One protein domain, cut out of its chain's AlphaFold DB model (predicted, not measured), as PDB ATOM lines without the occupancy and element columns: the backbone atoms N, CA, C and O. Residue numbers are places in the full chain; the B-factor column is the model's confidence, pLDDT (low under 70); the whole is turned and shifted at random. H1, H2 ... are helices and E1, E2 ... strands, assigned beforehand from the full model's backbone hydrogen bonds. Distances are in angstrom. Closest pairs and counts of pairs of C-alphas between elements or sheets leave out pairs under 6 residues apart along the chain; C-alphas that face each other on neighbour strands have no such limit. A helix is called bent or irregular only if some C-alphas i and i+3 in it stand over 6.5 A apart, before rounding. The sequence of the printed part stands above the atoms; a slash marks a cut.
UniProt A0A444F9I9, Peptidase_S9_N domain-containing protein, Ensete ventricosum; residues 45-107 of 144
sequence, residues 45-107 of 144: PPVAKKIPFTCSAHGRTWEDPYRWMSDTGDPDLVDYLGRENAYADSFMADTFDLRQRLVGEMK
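This is residues 45 to 107 of the 144 residues of the protein "Peptidase_S9_N domain-containing protein" of Ensete ventricosum (UniProt A0A444F9I9). The printed part is an open arch, bent like a staple: the long helix H2 makes the middle span, the hairpin of strands E1 and E2 is one arm at one end of the arch, and helix H3 is the other arm, sticking out at the opposite end. The short helix H1 lies between the hairpin and the beginning of H2, and residues 45 to 53, a stretch with no named element, lead to the hairpin. The printed part has 63 residues, with two named strands and three named helices in the order E1, E2, H1, H2, H3; the sheet is E1 - E2, antiparallel, and the class is mostly helix. The whole is extended, with a radius of gyration of the C-alphas of 17.8 A and spans of 51 by 24 by 20 A.

The printed part begins at Pro 45, with its C-alpha at (86.938, 56.395, 62.653). E1 is residues 54 to 57, 10.2 A from first to last C-alpha, and begins at C-alpha 54 at (73.316, 57.393, 85.114). E2 is residues 60 to 63, 10.6 A long. H1 is residues 67 to 70, 5.9 A long. H2 is residues 75 to 91, 24.3 A long, from C-alpha 75 at (83.785, 41.476, 74.318). H3 is residues 93 to 107, 21.6 A long, and ends at C-alpha 107 at (117.046, 52.545, 72.337). H3 is irregular: C-alphas 94 and 97 are 7.8 A apart.

E1 and E2 form a hairpin, antiparallel, with 155 degrees between their N-to-C directions. The C-alphas of Ser 56 and Thr 61 face each other at 4.4 A. N of Cys 55 and O of Trp 62 are within hydrogen-bond range at 2.9 A, as are N of Arg 60 and O of Ala 57 at 3.0 A. H1 is close to H2 but not clearly touching it, with 2 pairs of C-alphas within 8 A; the closest C-alphas are those of Met 69 and Leu 77, 5.9 A apart. H2 and H3 meet only through their link. E1 is apart from H1, H2 and H3, E2 from H2 and H3, and H1 from H3. In H2 every O i to N i+4 pair is within hydrogen-bond range, in H3 9 of 11 are, and H1 is too short for such a pair.

The C-alphas of Gly 59 and Arg 101 are the two farthest apart, at 51.6 A. Residues 56 to 61, 70 to 75 and 92 to 107 stand free, and the body without them spans 35 by 16 by 11 A. The four links between named elements are tight. The printed part has no cut, its mean pLDDT is 93.9, and no printed residue is under 70.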
ATOM      1  N   PRO A  45      86.879  56.614  61.214       91.50
ATOM      2  CA  PRO A  45      86.938  56.395  62.653       91.50
ATOM      3  C   PRO A  45      85.729  55.559  63.106       91.50
ATOM      4  O   PRO A  45      84.604  55.824  62.657       91.50
ATOM      5  N   PRO A  46      85.932  54.538  63.955       94.19
ATOM      6  CA  PRO A  46      84.835  53.734  64.470       94.19
ATOM      7  C   PRO A  46      83.957  54.576  65.402       94.19
ATOM      8  O   PRO A  46      84.427  55.441  66.131       94.19
ATOM      9  N   VAL A  47      82.649  54.322  65.378       94.81
ATOM     10  CA  VAL A  47      81.694  55.016  66.250       94.81
ATOM     11  C   VAL A  47      81.367  54.127  67.442       94.81
ATOM     12  O   VAL A  47      80.981  52.968  67.277       94.81
ATOM     13  N   ALA A  48      81.521  54.676  68.643       94.00
ATOM     14  CA  ALA A  48      81.189  54.001  69.888       94.00
ATOM     15  C   ALA A  48      79.674  53.838  70.079       94.00
ATOM     16  O   ALA A  48      78.887  54.753  69.817       94.00
ATOM     17  N   LYS A  49      79.271  52.682  70.617       93.81
ATOM     18  CA  LYS A  49      77.912  52.440  71.112       93.81
ATOM     19  C   LYS A  49      77.610  53.395  72.270       93.81
ATOM     20  O   LYS A  49      78.473  53.667  73.103       93.81
ATOM     21  N   LYS A  50      76.371  53.875  72.337       95.81
ATOM     22  CA  LYS A  50      75.857  54.691  73.443       95.81
ATOM     23  C   LYS A  50      74.791  53.892  74.179       95.81
ATOM     24  O   LYS A  50      73.809  53.490  73.557       95.81
ATOM     25  N   ILE A  51      74.989  53.656  75.471       94.25
ATOM     26  CA  ILE A  51      74.051  52.934  76.337       94.25
ATOM     27  C   ILE A  51      73.665  53.882  77.468       94.25
ATOM     28  O   ILE A  51      74.562  54.300  78.193       94.25
ATOM     29  N   PRO A  52      72.385  54.253  77.634       95.81
ATOM     30  CA  PRO A  52      71.993  55.184  78.685       95.81
ATOM     31  C   PRO A  52      72.372  54.614  80.054       95.81
ATOM     32  O   PRO A  52      71.937  53.528  80.432       95.81
ATOM     33  N   PHE A  53      73.198  55.354  80.785       95.44
ATOM     34  CA  PHE A  53      73.625  55.013  82.133       95.44
ATOM     35  C   PHE A  53      73.726  56.293  82.954       95.44
ATOM     36  O   PHE A  53      74.219  57.312  82.468       95.44
ATOM     37  N   THR A  54      73.267  56.250  84.201       95.94
ATOM     38  CA  THR A  54      73.316  57.393  85.114       95.94
ATOM     39  C   THR A  54      74.305  57.110  86.236       95.94
ATOM     40  O   THR A  54      74.139  56.166  87.008       95.94
ATOM     41  N   CYS A  55      75.330  57.948  86.335       93.38
ATOM     42  CA  CYS A  55      76.302  57.939  87.419       93.38
ATOM     43  C   CYS A  55      75.836  58.880  88.539       93.38
ATOM     44  O   CYS A  55      75.288  59.950  88.272       93.38
ATOM     45  N   SER A  56      76.091  58.506  89.795       95.50
ATOM     46  CA  SER A  56      75.870  59.364  90.962       95.50
ATOM     47  C   SER A  56      77.116  59.377  91.840       95.50
ATOM     48  O   SER A  56      77.599  58.317  92.238       95.50
ATOM     49  N   ALA A  57      77.640  60.564  92.146       93.44
ATOM     50  CA  ALA A  57      78.747  60.740  93.082       93.44
ATOM     51  C   ALA A  57      78.612  62.071  93.832       93.44
ATOM     52  O   ALA A  57      78.248  63.091  93.250       93.44
ATOM     53  N   HIS A  58      78.912  62.066  95.135       94.06
ATOM     54  CA  HIS A  58      78.878  63.259  95.998       94.06
ATOM     55  C   HIS A  58      77.583  64.090  95.885       94.06
ATOM     56  O   HIS A  58      77.619  65.317  95.827       94.06
ATOM     57  N   GLY A  59      76.427  63.415  95.821       95.31
ATOM     58  CA  GLY A  59      75.115  64.068  95.723       95.31
ATOM     59  C   GLY A  59      74.815  64.714  94.366       95.31
ATOM     60  O   GLY A  59      73.848  65.461  94.256       95.31
ATOM     61  N   ARG A  60      75.626  64.447  93.335       95.25
ATOM     62  CA  ARG A  60      75.407  64.899  91.955       95.25
ATOM     63  C   ARG A  60      75.189  63.702  91.041       95.25
ATOM     64  O   ARG A  60      75.899  62.706  91.156       95.25
ATOM     65  N   THR A  61      74.246  63.835  90.117       96.25
ATOM     66  CA  THR A  61      73.931  62.831  89.098       96.25
ATOM     67  C   THR A  61      74.238  63.364  87.701       96.25
ATOM     68  O   THR A  61      74.015  64.542  87.421       96.25
ATOM     69  N   TRP A  62      74.772  62.512  86.825       96.06
ATOM     70  CA  TRP A  62      74.982  62.820  85.405       96.06
ATOM     71  C   TRP A  62      74.802  61.572  84.539       96.06
ATOM     72  O   TRP A  62      74.925  60.443  85.018       96.06
ATOM     73  N   GLU A  63      74.507  61.774  83.256       96.88
ATOM     74  CA  GLU A  63      74.421  60.696  82.271       96.88
ATOM     75  C   GLU A  63      75.800  60.417  81.660       96.88
ATOM     76  O   GLU A  63      76.473  61.328  81.176       96.88
ATOM     77  N   ASP A  64      76.216  59.152  81.676       96.00
ATOM     78  CA  ASP A  64      77.449  58.662  81.063       96.00
ATOM     79  C   ASP A  64      77.121  57.535  80.070       96.00
ATOM     80  O   ASP A  64      77.140  56.356  80.431       96.00
ATOM     81  N   PRO A  65      76.819  57.861  78.798       96.50
ATOM     82  CA  PRO A  65      76.425  56.860  77.813       96.50
ATOM     83  C   PRO A  65      77.547  55.881  77.414       96.50
ATOM     84  O   PRO A  65      77.290  54.933  76.664       96.50
ATOM     85  N   TYR A  66      78.783  56.104  77.871       96.06
ATOM     86  CA  TYR A  66      79.957  55.292  77.542       96.06
ATOM     87  C   TYR A  66      80.467  54.471  78.726       96.06
ATOM     88  O   TYR A  66      81.523  53.847  78.633       96.06
ATOM     89  N   ARG A  67      79.696  54.401  79.817       95.19
ATOM     90  CA  ARG A  67      80.076  53.681  81.039       95.19
ATOM     91  C   ARG A  67      80.479  52.218  80.813       95.19
ATOM     92  O   ARG A  67      81.276  51.686  81.589       95.19
ATOM     93  N   TRP A  68      79.942  51.592  79.766       94.31
ATOM     94  CA  TRP A  68      80.245  50.221  79.344       94.31
ATOM     95  C   TRP A  68      81.725  50.006  78.983       94.31
ATOM     96  O   TRP A  68      82.237  48.916  79.165       94.31
ATOM     97  N   MET A  69      82.463  51.044  78.569       94.62
ATOM     98  CA  MET A  69      83.897  50.921  78.246       94.62
ATOM     99  C   MET A  69      84.809  50.753  79.466       94.62
ATOM    100  O   MET A  69      86.016  50.586  79.328       94.62
ATOM    101  N   SER A  70      84.262  50.861  80.673       92.44
ATOM    102  CA  SER A  70      85.030  50.679  81.903       92.44
ATOM    103  C   SER A  70      85.208  49.209  82.283       92.44
ATOM    104  O   SER A  70      86.007  48.943  83.181       92.44
ATOM    105  N   ASP A  71      84.442  48.288  81.695       92.62
ATOM    106  CA  ASP A  71      84.601  46.858  81.942       92.62
ATOM    107  C   ASP A  71      85.582  46.263  80.926       92.62
ATOM    108  O   ASP A  71      85.269  46.093  79.750       92.62
ATOM    109  N   THR A  72      86.795  45.954  81.383       90.88
ATOM    110  CA  THR A  72      87.853  45.387  80.537       90.88
ATOM    111  C   THR A  72      87.526  43.971  80.043       90.88
ATOM    112  O   THR A  72      88.103  43.523  79.054       90.88
ATOM    113  N   GLY A  73      86.606  43.258  80.706       91.50
ATOM    114  CA  GLY A  73      86.206  41.899  80.330       91.50
ATOM    115  C   GLY A  73      85.173  41.834  79.202       91.50
ATOM    116  O   GLY A  73      84.931  40.749  78.666       91.50
ATOM    117  N   ASP A  74      84.571  42.967  78.833       92.94
ATOM    118  CA  ASP A  74      83.483  43.002  77.863       92.94
ATOM    119  C   ASP A  74      83.976  42.738  76.425       92.94
ATOM    120  O   ASP A  74      84.845  43.454  75.911       92.94
ATOM    121  N   PRO A  75      83.383  41.773  75.693       93.44
ATOM    122  CA  PRO A  75      83.785  41.476  74.318       93.44
ATOM    123  C   PRO A  75      83.487  42.636  73.353       93.44
ATOM    124  O   PRO A  75      84.252  42.862  72.414       93.44
ATOM    125  N   ASP A  76      82.422  43.407  73.611       92.44
ATOM    126  CA  ASP A  76      82.070  44.616  72.850       92.44
ATOM    127  C   ASP A  76      83.193  45.671  72.927       92.44
ATOM    128  O   ASP A  76      83.450  46.385  71.952       92.44
ATOM    129  N   LEU A  77      83.882  45.769  74.075       94.44
ATOM    130  CA  LEU A  77      84.994  46.700  74.273       94.44
ATOM    131  C   LEU A  77      86.238  46.240  73.521       94.44
ATOM    132  O   LEU A  77      86.860  47.044  72.829       94.44
ATOM    133  N   VAL A  78      86.578  44.954  73.605       93.88
ATOM    134  CA  VAL A  78      87.732  44.393  72.885       93.88
ATOM    135  C   VAL A  78      87.574  44.571  71.372       93.88
ATOM    136  O   VAL A  78      88.519  44.999  70.705       93.88
ATOM    137  N   ASP A  79      86.381  44.316  70.827       94.44
ATOM    138  CA  ASP A  79      86.090  44.550  69.406       94.44
ATOM    139  C   ASP A  79      86.206  46.038  69.032       94.44
ATOM    140  O   ASP A  79      86.820  46.390  68.019       94.44
ATOM    141  N   TYR A  80      85.677  46.934  69.873       94.81
ATOM    142  CA  TYR A  80      85.808  48.376  69.663       94.81
ATOM    143  C   TYR A  80      87.273  48.833  69.650       94.81
ATOM    144  O   TYR A  80      87.686  49.540  68.730       94.81
ATOM    145  N   LEU A  81      88.075  48.383  70.618       95.06
ATOM    146  CA  LEU A  81      89.504  48.692  70.699       95.06
ATOM    147  C   LEU A  81      90.287  48.115  69.514       95.06
ATOM    148  O   LEU A  81      91.202  48.765  69.012       95.06
ATOM    149  N   GLY A  82      89.914  46.932  69.020       94.38
ATOM    150  CA  GLY A  82      90.482  46.368  67.795       94.38
ATOM    151  C   GLY A  82      90.245  47.268  66.580       94.38
ATOM    152  O   GLY A  82      91.173  47.537  65.813       94.38
ATOM    153  N   ARG A  83      89.023  47.797  66.437       94.69
ATOM    154  CA  ARG A  83      88.672  48.751  65.372       94.69
ATOM    155  C   ARG A  83      89.399  50.091  65.520       94.69
ATOM    156  O   ARG A  83      89.855  50.634  64.516       94.69
ATOM    157  N   GLU A  84      89.543  50.599  66.742       95.06
ATOM    158  CA  GLU A  84      90.308  51.824  67.027       95.06
ATOM    159  C   GLU A  84      91.797  51.658  66.709       95.06
ATOM    160  O   GLU A  84      92.383  52.504  66.035       95.06
ATOM    161  N   ASN A  85      92.401  50.536  67.108       95.06
ATOM    162  CA  ASN A  85      93.794  50.228  66.785       95.06
ATOM    163  C   ASN A  85      94.009  50.157  65.266       95.06
ATOM    164  O   ASN A  85      94.941  50.771  64.752       95.06
ATOM    165  N   ALA A  86      93.114  49.487  64.530       93.44
ATOM    166  CA  ALA A  86      93.193  49.417  63.070       93.44
ATOM    167  C   ALA A  86      93.081  50.804  62.410       93.44
ATOM    168  O   ALA A  86      93.811  51.111  61.462       93.44
ATOM    169  N   TYR A  87      92.195  51.665  62.922       94.31
ATOM    170  CA  TYR A  87      92.101  53.050  62.469       94.31
ATOM    171  C   TYR A  87      93.400  53.818  62.752       94.31
ATOM    172  O   TYR A  87      93.948  54.428  61.832       94.31
ATOM    173  N   ALA A  88      93.933  53.731  63.974       92.12
ATOM    174  CA  ALA A  88      95.180  54.381  64.367       92.12
ATOM    175  C   ALA A  88      96.372  53.922  63.509       92.12
ATOM    176  O   ALA A  88      97.133  54.759  63.019       92.12
ATOM    177  N   ASP A  89      96.491  52.620  63.248       91.31
ATOM    178  CA  ASP A  89      97.525  52.059  62.377       91.31
ATOM    179  C   ASP A  89      97.401  52.587  60.946       91.31
ATOM    180  O   ASP A  89      98.400  52.992  60.346       91.31
ATOM    181  N   SER A  90      96.175  52.655  60.416       91.62
ATOM    182  CA  SER A  90      95.930  53.200  59.079       91.62
ATOM    183  C   SER A  90      96.237  54.695  58.987       91.62
ATOM    184  O   SER A  90      96.777  55.133  57.973       91.62
ATOM    185  N   PHE A  91      95.935  55.464  60.042       91.38
ATOM    186  CA  PHE A  91      96.186  56.902  60.141       91.38
ATOM    187  C   PHE A  91      97.677  57.210  60.260       91.38
ATOM    188  O   PHE A  91      98.150  58.169  59.663       91.38
ATOM    189  N   MET A  92      98.425  56.383  60.994       90.19
ATOM    190  CA  MET A  92      99.864  56.550  61.218       90.19
ATOM    191  C   MET A  92     100.742  55.777  60.220       90.19
ATOM    192  O   MET A  92     101.952  55.630  60.444       90.19
ATOM    193  N   ALA A  93     100.160  55.234  59.150       90.62
ATOM    194  CA  ALA A  93     100.874  54.399  58.186       90.62
ATOM    195  C   ALA A  93     102.025  55.155  57.495       90.62
ATOM    196  O   ALA A  93     103.110  54.611  57.302       90.62
ATOM    197  N   ASP A  94     101.824  56.436  57.194       90.56
ATOM    198  CA  ASP A  94     102.794  57.323  56.544       90.56
ATOM    199  C   ASP A  94     104.060  57.594  57.382       90.56
ATOM    200  O   ASP A  94     105.140  57.850  56.841       90.56
ATOM    201  N   THR A  95     103.946  57.529  58.709       91.94
ATOM    202  CA  THR A  95     105.032  57.807  59.663       91.94
ATOM    203  C   THR A  95     105.748  56.553  60.157       91.94
ATOM    204  O   THR A  95     106.612  56.653  61.031       91.94
ATOM    205  N   PHE A  96     105.427  55.371  59.625       91.75
ATOM    206  CA  PHE A  96     105.981  54.096  60.090       91.75
ATOM    207  C   PHE A  96     107.519  54.078  60.123       91.75
ATOM    208  O   PHE A  96     108.110  53.840  61.179       91.75
ATOM    209  N   ASP A  97     108.169  54.436  59.013       93.75
ATOM    210  CA  ASP A  97     109.636  54.445  58.913       93.75
ATOM    211  C   ASP A  97     110.281  55.430  59.894       93.75
ATOM    212  O   ASP A  97     111.316  55.149  60.501       93.75
ATOM    213  N   LEU A  98     109.661  56.602  60.067       95.19
ATOM    214  CA  LEU A  98     110.143  57.618  60.997       95.19
ATOM    215  C   LEU A  98     110.064  57.110  62.440       95.19
ATOM    216  O   LEU A  98     111.034  57.238  63.186       95.19
ATOM    217  N   ARG A  99     108.940  56.489  62.821       93.62
ATOM    218  CA  ARG A  99     108.757  55.896  64.153       93.62
ATOM    219  C   ARG A  99     109.802  54.820  64.429       93.62
ATOM    220  O   ARG A  99     110.406  54.835  65.499       93.62
ATOM    221  N   GLN A 100     110.056  53.927  63.473       94.19
ATOM    222  CA  GLN A 100     111.064  52.877  63.639       94.19
ATOM    223  C   GLN A 100     112.469  53.444  63.860       94.19
ATOM    224  O   GLN A 100     113.169  53.001  64.774       94.19
ATOM    225  N   ARG A 101     112.867  54.453  63.073       96.50
ATOM    226  CA  ARG A 101     114.166  55.126  63.239       96.50
ATOM    227  C   ARG A 101     114.285  55.774  64.611       96.50
ATOM    228  O   ARG A 101     115.254  55.511  65.316       96.50
ATOM    229  N   LEU A 102     113.270  56.533  65.024       96.19
ATOM    230  CA  LEU A 102     113.250  57.188  66.333       96.19
ATOM    231  C   LEU A 102     113.329  56.176  67.477       96.19
ATOM    232  O   LEU A 102     114.114  56.364  68.401       96.19
ATOM    233  N   VAL A 103     112.584  55.071  67.404       94.94
ATOM    234  CA  VAL A 103     112.667  54.002  68.411       94.94
ATOM    235  C   VAL A 103     114.073  53.398  68.456       94.94
ATOM    236  O   VAL A 103     114.588  53.148  69.546       94.94
ATOM    237  N   GLY A 104     114.714  53.189  67.303       94.19
ATOM    238  CA  GLY A 104     116.103  52.733  67.228       94.19
ATOM    239  C   GLY A 104     117.078  53.713  67.885       94.19
ATOM    240  O   GLY A 104     117.900  53.310  68.707       94.19
ATOM    241  N   GLU A 105     116.941  55.005  67.589       95.88
ATOM    242  CA  GLU A 105     117.759  56.071  68.178       95.88
ATOM    243  C   GLU A 105     117.541  56.220  69.691       95.88
ATOM    244  O   GLU A 105     118.494  56.414  70.444       95.88
ATOM    245  N   MET A 106     116.302  56.112  70.171       92.56
ATOM    246  CA  MET A 106     115.997  56.173  71.604       92.56
ATOM    247  C   MET A 106     116.596  54.975  72.343       92.56
ATOM    248  O   MET A 106     117.199  55.137  73.405       92.56
ATOM    249  N   LYS A 107     116.477  53.772  71.766       88.94
ATOM    250  CA  LYS A 107     117.046  52.545  72.337       88.94
ATOM    251  C   LYS A 107     118.571  52.568  72.363       88.94
ATOM    252  O   LYS A 107     119.146  52.073  73.331       88.94
TER     253      LYS A 107